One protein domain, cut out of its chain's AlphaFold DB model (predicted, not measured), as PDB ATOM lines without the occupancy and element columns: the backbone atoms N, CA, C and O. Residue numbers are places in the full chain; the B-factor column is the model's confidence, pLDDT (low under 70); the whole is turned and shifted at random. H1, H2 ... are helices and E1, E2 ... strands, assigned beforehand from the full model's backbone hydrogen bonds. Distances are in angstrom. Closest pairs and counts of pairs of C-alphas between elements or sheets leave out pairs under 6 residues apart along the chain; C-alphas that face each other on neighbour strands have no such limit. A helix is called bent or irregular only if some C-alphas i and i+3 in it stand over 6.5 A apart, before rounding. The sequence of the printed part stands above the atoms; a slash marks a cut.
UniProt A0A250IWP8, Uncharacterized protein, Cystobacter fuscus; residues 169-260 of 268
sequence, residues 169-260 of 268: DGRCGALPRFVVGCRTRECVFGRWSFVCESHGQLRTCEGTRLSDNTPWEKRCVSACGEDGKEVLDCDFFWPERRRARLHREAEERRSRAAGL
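This is residues 169 to 260 of the 268 residues of an uncharacterized protein of Cystobacter fuscus (UniProt A0A250IWP8). A small antiparallel sheet of three strands, E1, E2 and E3, has a short two-stranded hairpin, E4 and E5, packed at E2 and E3, and from the far end of that hairpin the single helix H1 leads away as an arm, with residues 246 to 251 and 253 to 259 sticking out. The hairpin sits in the middle, between the sheet and the helix, and two long stretches without a named element, residues 169 to 181 and 206 to 220, make up much of the rest. The printed part has 92 residues with five named strands and one named helix, in the order E1, E2, E3, E4, E5, H1; the larger sheet runs E1, E2, E3 and the smaller one E4, E5, both antiparallel, and the class is mixed, helices and strands. The whole is elongated, spanning 48 by 30 by 23 A, and only just loose, close to compact, with a radius of gyration of the C-alphas of 14.8 A.

In the larger sheet, E2, the longest strand by residues, covers residues 191 to 198 and is 21.8 A long from first to last C-alpha. E1 covers residues 182 to 188, 17.4 A, and begins with C-alpha 182 at (-43.572, -10.584, -17.219). E3 covers residues 201 to 205, 12.6 A. E4 is residues 221 to 224, 10.3 A, and E5 is residues 230 to 233, 9.9 A, with C-alpha 230 at (-41.109, -0.253, -20.328). H1 covers residues 239 to 257, 26.5 A, and ends with C-alpha 257 at (-51.116, 16.249, -4.510).

E1, E2 and E3 form a meander, each strand the antiparallel neighbour of the one before, with E1 and E3 as edge strands and E2 as the inner strand. E1 and E2 are a hairpin whose directions differ by 153 degrees; N 185 and O 193 are within hydrogen-bond range at 2.7 A, and N 195 and O 183 at 2.9 A. E2 and E3 are a hairpin whose directions differ by 164 degrees, with N 203 and O 196 within hydrogen-bond range at 2.8 A. E4 comes near this sheet: its closest C-alpha pair with E3 is Cys 205 and Cys 224, 5.6 A apart, and with E2 it is Cys 196 and Cys 224, 6.1 A apart. The closest C-alphas of E1 and E4 are those of Cys 182 and Ala 223, 6.8 A apart. E4 and E5 are a hairpin at 136 degrees, with N 223 and O 231 within hydrogen-bond range at 2.8 A. The closest C-alphas of E3 and E5 are those of Cys 205 and Glu 230, 6.2 A apart, while E5 is apart from E1 and E2. H1 is not on the three-stranded sheet and is apart from E4. In H1 each O i to N i+4 pair is within hydrogen-bond range, and the helix is not bent.

The two C-alphas farthest apart are those of Gly 170 and Leu 260, 48.5 A. Without the stretches that stand free, the remaining 79 residues span 43 by 32 by 29 A. The printed part has no cut. The link from E3 to E4, 15 residues, is long; the other links are tight. The mean pLDDT of the printed part is 74.4, and 31 residues are under 70, among them residues 172 to 177, 210 to 219 and 235 to 240.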
ATOM      1  N   ASP A 169     -37.580  -9.256 -36.620       61.91
ATOM      2  CA  ASP A 169     -36.620  -8.765 -37.610       61.91
ATOM      3  C   ASP A 169     -35.177  -9.241 -37.350       61.91
ATOM      4  O   ASP A 169     -34.282  -8.940 -38.141       61.91
ATOM      5  N   GLY A 170     -34.951  -9.981 -36.254       62.72
ATOM      6  CA  GLY A 170     -33.644 -10.495 -35.841       62.72
ATOM      7  C   GLY A 170     -32.664  -9.406 -35.403       62.72
ATOM      8  O   GLY A 170     -31.478  -9.684 -35.246       62.72
ATOM      9  N   ARG A 171     -33.131  -8.160 -35.233       71.19
ATOM     10  CA  ARG A 171     -32.284  -6.998 -34.911       71.19
ATOM     11  C   ARG A 171     -32.231  -6.682 -33.422       71.19
ATOM     12  O   ARG A 171     -31.516  -5.758 -33.041       71.19
ATOM     13  N   CYS A 172     -33.015  -7.374 -32.600       69.50
ATOM     14  CA  CYS A 172     -33.003  -7.151 -31.160       69.50
ATOM     15  C   CYS A 172     -31.694  -7.633 -30.538       69.50
ATOM     16  O   CYS A 172     -31.093  -8.608 -30.992       69.50
ATOM     17  N   GLY A 173     -31.269  -6.930 -29.489       66.06
ATOM     18  CA  GLY A 173     -30.134  -7.327 -28.668       66.06
ATOM     19  C   GLY A 173     -30.458  -8.512 -27.758       66.06
ATOM     20  O   GLY A 173     -31.374  -9.302 -28.005       66.06
ATOM     21  N   ALA A 174     -29.700  -8.626 -26.670       68.19
ATOM     22  CA  ALA A 174     -29.938  -9.641 -25.652       68.19
ATOM     23  C   ALA A 174     -31.365  -9.546 -25.083       68.19
ATOM     24  O   ALA A 174     -31.938  -8.463 -24.986       68.19
ATOM     25  N   LEU A 175     -31.930 -10.691 -24.693       67.06
ATOM     26  CA  LEU A 175     -33.240 -10.725 -24.053       67.06
ATOM     27  C   LEU A 175     -33.201  -9.935 -22.726       67.06
ATOM     28  O   LEU A 175     -32.331 -10.224 -21.894       67.06
ATOM     29  N   PRO A 176     -34.125  -8.985 -22.488       66.62
ATOM     30  CA  PRO A 176     -34.194  -8.263 -21.230       66.62
ATOM     31  C   PRO A 176     -34.477  -9.212 -20.069       66.62
ATOM     32  O   PRO A 176     -35.147 -10.238 -20.208       66.62
ATOM     33  N   ARG A 177     -33.999  -8.842 -18.880       68.12
ATOM     34  CA  ARG A 177     -34.488  -9.456 -17.645       68.12
ATOM     35  C   ARG A 177     -35.841  -8.843 -17.330       68.12
ATOM     36  O   ARG A 177     -35.984  -7.626 -17.407       68.12
ATOM     37  N   PHE A 178     -36.805  -9.668 -16.956       70.00
ATOM     38  CA  PHE A 178     -38.164  -9.239 -16.643       70.00
ATOM     39  C   PHE A 178     -38.467  -9.469 -15.161       70.00
ATOM     40  O   PHE A 178     -37.912 -10.393 -14.560       70.00
ATOM     41  N   VAL A 179     -39.336  -8.642 -14.573       66.44
ATOM     42  CA  VAL A 179     -39.930  -8.953 -13.262       66.44
ATOM     43  C   VAL A 179     -40.755 -10.243 -13.346       66.44
ATOM     44  O   VAL A 179     -41.190 -10.655 -14.427       66.44
ATOM     45  N   VAL A 180     -40.980 -10.897 -12.203       66.62
ATOM     46  CA  VAL A 180     -41.906 -12.038 -12.133       66.62
ATOM     47  C   VAL A 180     -43.285 -11.595 -12.622       66.62
ATOM     48  O   VAL A 180     -43.734 -10.496 -12.312       66.62
ATOM     49  N   GLY A 181     -43.915 -12.444 -13.428       69.69
ATOM     50  CA  GLY A 181     -45.172 -12.139 -14.105       69.69
ATOM     51  C   GLY A 181     -45.040 -11.362 -15.404       69.69
ATOM     52  O   GLY A 181     -46.050 -11.079 -16.029       69.69
ATOM     53  N   CYS A 182     -43.821 -11.105 -15.880       73.62
ATOM     54  CA  CYS A 182     -43.572 -10.584 -17.219       73.62
ATOM     55  C   CYS A 182     -42.830 -11.599 -18.104       73.62
ATOM     56  O   CYS A 182     -41.964 -12.359 -17.648       73.62
ATOM     57  N   ARG A 183     -43.155 -11.599 -19.401       77.38
ATOM     58  CA  ARG A 183     -42.506 -12.426 -20.429       77.38
ATOM     59  C   ARG A 183     -42.384 -11.685 -21.752       77.38
ATOM     60  O   ARG A 183     -43.265 -10.921 -22.137       77.38
ATOM     61  N   THR A 184     -41.299 -11.969 -22.464       76.75
ATOM     62  CA  THR A 184     -41.056 -11.458 -23.815       76.75
ATOM     63  C   THR A 184     -42.124 -11.915 -24.812       76.75
ATOM     64  O   THR A 184     -42.691 -12.999 -24.687       76.75
ATOM     65  N   ARG A 185     -42.349 -11.080 -25.825       80.38
ATOM     66  CA  ARG A 185     -43.111 -11.340 -27.051       80.38
ATOM     67  C   ARG A 185     -42.150 -11.261 -28.244       80.38
ATOM     68  O   ARG A 185     -40.982 -11.631 -28.118       80.38
ATOM     69  N   GLU A 186     -42.634 -10.767 -29.384       77.25
ATOM     70  CA  GLU A 186     -41.859 -10.640 -30.611       77.25
ATOM     71  C   GLU A 186     -40.782  -9.551 -30.537       77.25
ATOM     72  O   GLU A 186     -40.954  -8.499 -29.902       77.25
ATOM     73  N   CYS A 187     -39.704  -9.784 -31.289       76.44
ATOM     74  CA  CYS A 187     -38.715  -8.772 -31.626       76.44
ATOM     75  C   CYS A 187     -39.203  -7.924 -32.811       76.44
ATOM     76  O   CYS A 187     -39.236  -8.395 -33.951       76.44
ATOM     77  N   VAL A 188     -39.548  -6.660 -32.565       76.00
ATOM     78  CA  VAL A 188     -40.087  -5.761 -33.595       76.00
ATOM     79  C   VAL A 188     -39.287  -4.462 -33.624       76.00
ATOM     80  O   VAL A 188     -39.123  -3.795 -32.605       76.00
ATOM     81  N   PHE A 189     -38.780  -4.089 -34.801       77.56
ATOM     82  CA  PHE A 189     -37.949  -2.893 -35.009       77.56
ATOM     83  C   PHE A 189     -36.714  -2.836 -34.090       77.56
ATOM     84  O   PHE A 189     -36.328  -1.763 -33.609       77.56
ATOM     85  N   GLY A 190     -36.091  -3.993 -33.844       76.06
ATOM     86  CA  GLY A 190     -34.964  -4.134 -32.923       76.06
ATOM     87  C   GLY A 190     -35.308  -3.821 -31.464       76.06
ATOM     88  O   GLY A 190     -34.461  -3.278 -30.757       76.06
ATOM     89  N   ARG A 191     -36.550  -4.087 -31.036       79.56
ATOM     90  CA  ARG A 191     -37.007  -3.952 -29.645       79.56
ATOM     91  C   ARG A 191     -37.813  -5.174 -29.216       79.56
ATOM     92  O   ARG A 191     -38.659  -5.659 -29.968       79.56
ATOM     93  N   TRP A 192     -37.576  -5.638 -27.994       77.88
ATOM     94  CA  TRP A 192     -38.318  -6.747 -27.401       77.88
ATOM     95  C   TRP A 192     -39.631  -6.254 -26.806       77.88
ATOM     96  O   TRP A 192     -39.638  -5.664 -25.729       77.88
ATOM     97  N   SER A 193     -40.749  -6.490 -27.493       83.19
ATOM     98  CA  SER A 193     -42.064  -6.307 -26.866       83.19
ATOM     99  C   SER A 193     -42.272  -7.360 -25.777       83.19
ATOM    100  O   SER A 193     -41.666  -8.429 -25.822       83.19
ATOM    101  N   PHE A 194     -43.101  -7.075 -24.776       79.81
ATOM    102  CA  PHE A 194     -43.356  -8.016 -23.684       79.81
ATOM    103  C   PHE A 194     -44.767  -7.848 -23.124       79.81
ATOM    104  O   PHE A 194     -45.444  -6.853 -23.382       79.81
ATOM    105  N   VAL A 195     -45.236  -8.850 -22.391       85.88
ATOM    106  CA  VAL A 195     -46.513  -8.829 -21.676       85.88
ATOM    107  C   VAL A 195     -46.262  -9.081 -20.201       85.88
ATOM    108  O   VAL A 195     -45.383  -9.865 -19.844       85.88
ATOM    109  N   CYS A 196     -47.029  -8.403 -19.358       80.69
ATOM    110  CA  CYS A 196     -47.016  -8.582 -17.920       80.69
ATOM    111  C   CYS A 196     -48.415  -8.882 -17.408       80.69
ATOM    112  O   CYS A 196     -49.380  -8.256 -17.838       80.69
ATOM    113  N   GLU A 197     -48.500  -9.806 -16.466       80.19
ATOM    114  CA  GLU A 197     -49.639  -9.976 -15.581       80.19
ATOM    115  C   GLU A 197     -49.466  -9.019 -14.392       80.19
ATOM    116  O   GLU A 197     -48.388  -8.919 -13.802       80.19
ATOM    117  N   SER A 198     -50.508  -8.246 -14.097       74.75
ATOM    118  CA  SER A 198     -50.571  -7.370 -12.931       74.75
ATOM    119  C   SER A 198     -52.007  -7.326 -12.419       74.75
ATOM    120  O   SER A 198     -52.903  -6.841 -13.112       74.75
ATOM    121  N   HIS A 199     -52.223  -7.816 -11.197       70.12
ATOM    122  CA  HIS A 199     -53.526  -7.800 -10.514       70.12
ATOM    123  C   HIS A 199     -54.679  -8.423 -11.329       70.12
ATOM    124  O   HIS A 199     -55.785  -7.885 -11.384       70.12
ATOM    125  N   GLY A 200     -54.418  -9.552 -11.979       67.94
ATOM    126  CA  GLY A 200     -55.352 -10.283 -12.834       67.94
ATOM    127  C   GLY A 200     -55.499  -9.707 -14.244       67.94
ATOM    128  O   GLY A 200     -56.333 -10.187 -15.008       67.94
ATOM    129  N   GLN A 201     -54.728  -8.677 -14.607       78.81
ATOM    130  CA  GLN A 201     -54.815  -8.024 -15.913       78.81
ATOM    131  C   GLN A 201     -53.534  -8.209 -16.719       78.81
ATOM    132  O   GLN A 201     -52.431  -7.925 -16.249       78.81
ATOM    133  N   LEU A 202     -53.691  -8.619 -17.979       83.62
ATOM    134  CA  LEU A 202     -52.595  -8.655 -18.939       83.62
ATOM    135  C   LEU A 202     -52.372  -7.275 -19.550       83.62
ATOM    136  O   LEU A 202     -53.280  -6.675 -20.128       83.62
ATOM    137  N   ARG A 203     -51.134  -6.794 -19.481       86.31
ATOM    138  CA  ARG A 203     -50.694  -5.551 -20.116       86.31
ATOM    139  C   ARG A 203     -49.588  -5.845 -21.107       86.31
ATOM    140  O   ARG A 203     -48.557  -6.406 -20.751       86.31
ATOM    141  N   THR A 204     -49.808  -5.462 -22.361       87.31
ATOM    142  CA  THR A 204     -48.748  -5.465 -23.370       87.31
ATOM    143  C   THR A 204     -47.959  -4.176 -23.250       87.31
ATOM    144  O   THR A 204     -48.547  -3.098 -23.260       87.31
ATOM    145  N   CYS A 205     -46.640  -4.306 -23.203       85.50
ATOM    146  CA  CYS A 205     -45.728  -3.187 -23.245       85.50
ATOM    147  C   CYS A 205     -44.945  -3.147 -24.550       85.50
ATOM    148  O   CYS A 205     -44.399  -4.155 -25.023       85.50
ATOM    149  N   GLU A 206     -44.875  -1.947 -25.118       80.88
ATOM    150  CA  GLU A 206     -43.965  -1.667 -26.216       80.88
ATOM    151  C   GLU A 206     -42.540  -1.714 -25.663       80.88
ATOM    152  O   GLU A 206     -42.160  -0.922 -24.798       80.88
ATOM    153  N   GLY A 207     -41.750  -2.671 -26.151       72.62
ATOM    154  CA  GLY A 207     -40.334  -2.753 -25.826       72.62
ATOM    155  C   GLY A 207     -39.637  -1.441 -26.138       72.62
ATOM    156  O   GLY A 207     -39.823  -0.875 -27.223       72.62
ATOM    157  N   THR A 208     -38.818  -0.952 -25.215       70.94
ATOM    158  CA  THR A 208     -37.955   0.200 -25.465       70.94
ATOM    159  C   THR A 208     -36.502  -0.271 -25.563       70.94
ATOM    160  O   THR A 208     -36.219  -1.462 -25.596       70.94
ATOM    161  N   ARG A 209     -35.560   0.668 -25.681       70.06
ATOM    162  CA  ARG A 209     -34.122   0.367 -25.573       70.06
ATOM    163  C   ARG A 209     -33.598   0.594 -24.154       70.06
ATOM    164  O   ARG A 209     -32.392   0.728 -23.966       70.06
ATOM    165  N   LEU A 210     -34.479   0.750 -23.164       68.25
ATOM    166  CA  LEU A 210     -34.068   1.037 -21.791       68.25
ATOM    167  C   LEU A 210     -33.260  -0.133 -21.220       68.25
ATOM    168  O   LEU A 210     -32.156   0.099 -20.722       68.25
ATOM    169  N   SER A 211     -33.738  -1.371 -21.375       63.50
ATOM    170  CA  SER A 211     -32.983  -2.580 -21.022       63.50
ATOM    171  C   SER A 211     -31.628  -2.669 -21.729       63.50
ATOM    172  O   SER A 211     -30.622  -2.956 -21.086       63.50
ATOM    173  N   ASP A 212     -31.586  -2.371 -23.031       63.88
ATOM    174  CA  ASP A 212     -30.380  -2.490 -23.863       63.88
ATOM    175  C   ASP A 212     -29.295  -1.479 -23.466       63.88
ATOM    176  O   ASP A 212     -28.101  -1.758 -23.564       63.88
ATOM    177  N   ASN A 213     -29.711  -0.297 -23.009       66.75
ATOM    178  CA  ASN A 213     -28.815   0.784 -22.594       66.75
ATOM    179  C   ASN A 213     -28.411   0.697 -21.116       66.75
ATOM    180  O   ASN A 213     -27.663   1.548 -20.626       66.75
ATOM    181  N   THR A 214     -28.917  -0.295 -20.384       63.47
ATOM    182  CA  THR A 214     -28.618  -0.457 -18.966       63.47
ATOM    183  C   THR A 214     -27.388  -1.347 -18.788       63.47
ATOM    184  O   THR A 214     -27.397  -2.488 -19.249       63.47
ATOM    185  N   PRO A 215     -26.334  -0.875 -18.089       63.12
ATOM    186  CA  PRO A 215     -25.174  -1.707 -17.784       63.12
ATOM    187  C   PRO A 215     -25.600  -2.993 -17.068       63.12
ATOM    188  O   PRO A 215     -26.364  -2.941 -16.097       63.12
ATOM    189  N   TRP A 216     -25.115  -4.144 -17.537       58.22
ATOM    190  CA  TRP A 216     -25.498  -5.462 -17.015       58.22
ATOM    191  C   TRP A 216     -25.213  -5.599 -15.509       58.22
ATOM    192  O   TRP A 216     -25.919  -6.324 -14.802       58.22
ATOM    193  N   GLU A 217     -24.227  -4.852 -15.002       55.94
ATOM    194  CA  GLU A 217     -23.822  -4.781 -13.598       55.94
ATOM    195  C   GLU A 217     -24.928  -4.222 -12.698       55.94
ATOM    196  O   GLU A 217     -25.019  -4.597 -11.529       55.94
ATOM    197  N   LYS A 218     -25.795  -3.349 -13.232       63.00
ATOM    198  CA  LYS A 218     -26.905  -2.760 -12.468       63.00
ATOM    199  C   LYS A 218     -28.051  -3.741 -12.236       63.00
ATOM    200  O   LYS A 218     -28.904  -3.464 -11.401       63.00
ATOM    201  N   ARG A 219     -28.067  -4.875 -12.953       64.81
ATOM    202  CA  ARG A 219     -29.074  -5.942 -12.834       64.81
ATOM    203  C   ARG A 219     -30.511  -5.397 -12.805       64.81
ATOM    204  O   ARG A 219     -31.320  -5.876 -12.028       64.81
ATOM    205  N   CYS A 220     -30.850  -4.402 -13.619       72.69
ATOM    206  CA  CYS A 220     -32.228  -3.914 -13.649       72.69
ATOM    207  C   CYS A 220     -33.143  -4.936 -14.332       72.69
ATOM    208  O   CYS A 220     -32.714  -5.668 -15.230       72.69
ATOM    209  N   VAL A 221     -34.398  -4.985 -13.896       72.31
ATOM    210  CA  VAL A 221     -35.443  -5.801 -14.520       72.31
ATOM    211  C   VAL A 221     -36.502  -4.907 -15.146       72.31
ATOM    212  O   VAL A 221     -36.808  -3.834 -14.636       72.31
ATOM    213  N   SER A 222     -37.052  -5.366 -16.258       76.00
ATOM    214  CA  SER A 222     -38.066  -4.668 -17.040       76.00
ATOM    215  C   SER A 222     -39.450  -5.042 -16.521       76.00
ATOM    216  O   SER A 222     -39.743  -6.222 -16.302       76.00
ATOM    217  N   ALA A 223     -40.294  -4.036 -16.336       78.94
ATOM    218  CA  ALA A 223     -41.691  -4.150 -15.946       78.94
ATOM    219  C   ALA A 223     -42.566  -3.316 -16.885       78.94
ATOM    220  O   ALA A 223     -42.076  -2.413 -17.571       78.94
ATOM    221  N   CYS A 224     -43.863  -3.623 -16.917       82.88
ATOM    222  CA  CYS A 224     -44.808  -2.881 -17.738       82.88
ATOM    223  C   CYS A 224     -45.445  -1.749 -16.931       82.88
ATOM    224  O   CYS A 224     -46.148  -2.003 -15.951       82.88
ATOM    225  N   GLY A 225     -45.174  -0.507 -17.333       83.25
ATOM    226  CA  GLY A 225     -45.790   0.681 -16.755       83.25
ATOM    227  C   GLY A 225     -47.293   0.744 -17.030       83.25
ATOM    228  O   GLY A 225     -47.823   0.080 -17.922       83.25
ATOM    229  N   GLU A 226     -48.001   1.576 -16.267       83.38
ATOM    230  CA  GLU A 226     -49.438   1.818 -16.474       83.38
ATOM    231  C   GLU A 226     -49.744   2.452 -17.838       83.38
ATOM    232  O   GLU A 226     -50.834   2.269 -18.372       83.38
ATOM    233  N   ASP A 227     -48.773   3.154 -18.425       83.81
ATOM    234  CA  ASP A 227     -48.857   3.786 -19.741       83.81
ATOM    235  C   ASP A 227     -48.484   2.846 -20.905       83.81
ATOM    236  O   ASP A 227     -48.390   3.296 -22.049       83.81
ATOM    237  N   GLY A 228     -48.255   1.555 -20.633       83.88
ATOM    238  CA  GLY A 228     -47.873   0.567 -21.646       83.88
ATOM    239  C   GLY A 228     -46.420   0.689 -22.118       83.88
ATOM    240  O   GLY A 228     -46.056   0.100 -23.140       83.88
ATOM    241  N   LYS A 229     -45.578   1.435 -21.390       87.12
ATOM    242  CA  LYS A 229     -44.144   1.555 -21.677       87.12
ATOM    243  C   LYS A 229     -43.301   0.755 -20.700       87.12
ATOM    244  O   LYS A 229     -43.684   0.486 -19.564       87.12
ATOM    245  N   GLU A 230     -42.111   0.394 -21.160       85.19
ATOM    246  CA  GLU A 230     -41.109  -0.253 -20.328       85.19
ATOM    247  C   GLU A 230     -40.640   0.662 -19.192       85.19
ATOM    248  O   GLU A 230     -40.243   1.809 -19.410       85.19
ATOM    249  N   VAL A 231     -40.642   0.113 -17.979       86.19
ATOM    250  CA  VAL A 231     -40.067   0.726 -16.782       86.19
ATOM    251  C   VAL A 231     -39.007  -0.216 -16.228       86.19
ATOM    252  O   VAL A 231     -39.212  -1.427 -16.172       86.19
ATOM    253  N   LEU A 232     -37.874   0.336 -15.797       79.56
ATOM    254  CA  LEU A 232     -36.809  -0.437 -15.168       79.56
ATOM    255  C   LEU A 232     -36.919  -0.369 -13.644       79.56
ATOM    256  O   LEU A 232     -36.916   0.718 -13.066       79.56
ATOM    257  N   ASP A 233     -36.933  -1.528 -12.991       73.50
ATOM    258  CA  ASP A 233     -36.717  -1.645 -11.551       73.50
ATOM    259  C   ASP A 233     -35.284  -2.127 -11.293       73.50
ATOM    260  O   ASP A 233     -34.967  -3.315 -11.354       73.50
ATOM    261  N   CYS A 234     -34.390  -1.176 -11.037       75.44
ATOM    262  CA  CYS A 234     -32.996  -1.461 -10.691       75.44
ATOM    263  C   CYS A 234     -32.811  -1.877  -9.226       75.44
ATOM    264  O   CYS A 234     -31.758  -2.398  -8.870       75.44
ATOM    265  N   ASP A 235     -33.829  -1.679  -8.386       68.50
ATOM    266  CA  ASP A 235     -33.792  -2.040  -6.970       68.50
ATOM    267  C   ASP A 235     -34.501  -3.370  -6.698       68.50
ATOM    268  O   ASP A 235     -34.587  -3.793  -5.548       68.50
ATOM    269  N   PHE A 236     -34.996  -4.055  -7.734       64.00
ATOM    270  CA  PHE A 236     -35.734  -5.311  -7.596       64.00
ATOM    271  C   PHE A 236     -34.971  -6.358  -6.772       64.00
ATOM    272  O   PHE A 236     -35.548  -7.023  -5.916       64.00
ATOM    273  N   PHE A 237     -33.653  -6.451  -6.968       57.34
ATOM    274  CA  PHE A 237     -32.775  -7.364  -6.230       57.34
ATOM    275  C   PHE A 237     -32.302  -6.819  -4.868       57.34
ATOM    276  O   PHE A 237     -31.557  -7.495  -4.161       57.34
ATOM    277  N   TRP A 238     -32.728  -5.612  -4.481       67.56
ATOM    278  CA  TRP A 238     -32.361  -4.933  -3.235       67.56
ATOM    279  C   TRP A 238     -33.615  -4.419  -2.504       67.56
ATOM    280  O   TRP A 238     -33.910  -3.220  -2.550       67.56
ATOM    281  N   PRO A 239     -34.344  -5.291  -1.775       63.53
ATOM    282  CA  PRO A 239     -35.640  -4.963  -1.170       63.53
ATOM    283  C   PRO A 239     -35.630  -3.718  -0.276       63.53
ATOM    284  O   PRO A 239     -36.590  -2.951  -0.265       63.53
ATOM    285  N   GLU A 240     -34.536  -3.482   0.447       69.56
ATOM    286  CA  GLU A 240     -34.363  -2.300   1.300       69.56
ATOM    287  C   GLU A 240     -34.284  -1.003   0.484       69.56
ATOM    288  O   GLU A 240     -34.953  -0.020   0.811       69.56
ATOM    289  N   ARG A 241     -33.528  -1.010  -0.624       71.94
ATOM    290  CA  ARG A 241     -33.436   0.135  -1.547       71.94
ATOM    291  C   ARG A 241     -34.772   0.387  -2.225       71.94
ATOM    292  O   ARG A 241     -35.206   1.535  -2.302       71.94
ATOM    293  N   ARG A 242     -35.450  -0.690  -2.632       67.62
ATOM    294  CA  ARG A 242     -36.783  -0.640  -3.237       67.62
ATOM    295  C   ARG A 242     -37.801  -0.023  -2.282       67.62
ATOM    296  O   ARG A 242     -38.487   0.915  -2.669       67.62
ATOM    297  N   ARG A 243     -37.848  -0.468  -1.018       71.31
ATOM    298  CA  ARG A 243     -38.718   0.123   0.019       71.31
ATOM    299  C   ARG A 243     -38.423   1.605   0.233       71.31
ATOM    300  O   ARG A 243     -39.351   2.408   0.227       71.31
ATOM    301  N   ALA A 244     -37.150   1.977   0.368       76.19
ATOM    302  CA  ALA A 244     -36.756   3.374   0.541       76.19
ATOM    303  C   ALA A 244     -37.141   4.247  -0.667       76.19
ATOM    304  O   ALA A 244     -37.631   5.362  -0.494       76.19
ATOM    305  N   ARG A 245     -36.963   3.743  -1.897       80.75
ATOM    306  CA  ARG A 245     -37.382   4.428  -3.128       80.75
ATOM    307  C   ARG A 245     -38.898   4.613  -3.182       80.75
ATOM    308  O   ARG A 245     -39.343   5.741  -3.358       80.75
ATOM    309  N   LEU A 246     -39.667   3.544  -2.974       74.69
ATOM    310  CA  LEU A 246     -41.133   3.591  -2.996       74.69
ATOM    311  C   LEU A 246     -41.696   4.531  -1.921       74.69
ATOM    312  O   LEU A 246     -42.657   5.248  -2.187       74.69
ATOM    313  N   HIS A 247     -41.081   4.575  -0.734       78.25
ATOM    314  CA  HIS A 247     -41.458   5.522   0.316       78.25
ATOM    315  C   HIS A 247     -41.276   6.973  -0.141       78.25
ATOM    316  O   HIS A 247     -42.219   7.758  -0.064       78.25
ATOM    317  N   ARG A 248     -40.102   7.307  -0.699       84.94
ATOM    318  CA  ARG A 248     -39.829   8.651  -1.237       84.94
ATOM    319  C   ARG A 248     -40.781   9.021  -2.371       84.94
ATOM    320  O   ARG A 248     -41.342  10.109  -2.365       84.94
ATOM    321  N   GLU A 249     -41.019   8.112  -3.317       82.50
ATOM    322  CA  GLU A 249     -41.958   8.341  -4.424       82.50
ATOM    323  C   GLU A 249     -43.393   8.575  -3.913       82.50
ATOM    324  O   GLU A 249     -44.110   9.431  -4.437       82.50
ATOM    325  N   ALA A 250     -43.819   7.854  -2.871       81.88
ATOM    326  CA  ALA A 250     -45.120   8.055  -2.238       81.88
ATOM    327  C   ALA A 250     -45.209   9.409  -1.511       81.88
ATOM    328  O   ALA A 250     -46.230  10.091  -1.621       81.88
ATOM    329  N   GLU A 251     -44.155   9.823  -0.806       84.50
ATOM    330  CA  GLU A 251     -44.063  11.140  -0.159       84.50
ATOM    331  C   GLU A 251     -44.074  12.281  -1.179       84.50
ATOM    332  O   GLU A 251     -44.805  13.257  -1.004       84.50
ATOM    333  N   GLU A 252     -43.344  12.143  -2.285       86.00
ATOM    334  CA  GLU A 252     -43.366  13.108  -3.384       86.00
ATOM    335  C   GLU A 252     -44.751  13.205  -4.024       86.00
ATOM    336  O   GLU A 252     -45.236  14.309  -4.268       86.00
ATOM    337  N   ARG A 253     -45.419  12.070  -4.278       84.75
ATOM    338  CA  ARG A 253     -46.793  12.059  -4.810       84.75
ATOM    339  C   ARG A 253     -47.760  12.758  -3.862       84.75
ATOM    340  O   ARG A 253     -48.566  13.564  -4.321       84.75
ATOM    341  N   ARG A 254     -47.663  12.491  -2.554       82.56
ATOM    342  CA  ARG A 254     -48.470  13.175  -1.529       82.56
ATOM    343  C   ARG A 254     -48.184  14.676  -1.499       82.56
ATOM    344  O   ARG A 254     -49.127  15.455  -1.465       82.56
ATOM    345  N   SER A 255     -46.917  15.075  -1.574       81.75
ATOM    346  CA  SER A 255     -46.506  16.487  -1.569       81.75
ATOM    347  C   SER A 255     -47.019  17.229  -2.806       81.75
ATOM    348  O   SER A 255     -47.630  18.289  -2.679       81.75
ATOM    349  N   ARG A 256     -46.888  16.623  -3.996       83.31
ATOM    350  CA  ARG A 256     -47.452  17.154  -5.250       83.31
ATOM    351  C   ARG A 256     -48.977  17.259  -5.191       83.31
ATOM    352  O   ARG A 256     -49.525  18.280  -5.594       83.31
ATOM    353  N   ALA A 257     -49.660  16.238  -4.672       77.62
ATOM    354  CA  ALA A 257     -51.116  16.249  -4.510       77.62
ATOM    355  C   ALA A 257     -51.589  17.299  -3.489       77.62
ATOM    356  O   ALA A 257     -52.669  17.860  -3.644       77.62
ATOM    357  N   ALA A 258     -50.770  17.597  -2.478       80.75
ATOM    358  CA  ALA A 258     -51.020  18.644  -1.493       80.75
ATOM    359  C   ALA A 258     -50.677  20.063  -1.996       80.75
ATOM    360  O   ALA A 258     -50.808  21.018  -1.234       80.75
ATOM    361  N   GLY A 259     -50.224  20.224  -3.246       66.62
ATOM    362  CA  GLY A 259     -49.812  21.522  -3.795       66.62
ATOM    363  C   GLY A 259     -48.527  22.082  -3.175       66.62
ATOM    364  O   GLY A 259     -48.206  23.252  -3.372       66.62
ATOM    365  N   LEU A 260     -47.782  21.259  -2.434       60.22
ATOM    366  CA  LEU A 260     -46.502  21.626  -1.844       60.22
ATOM    367  C   LEU A 260     -45.417  21.366  -2.890       60.22
ATOM    368  O   LEU A 260     -44.919  20.248  -3.031       60.22
TER     369      LEU A 260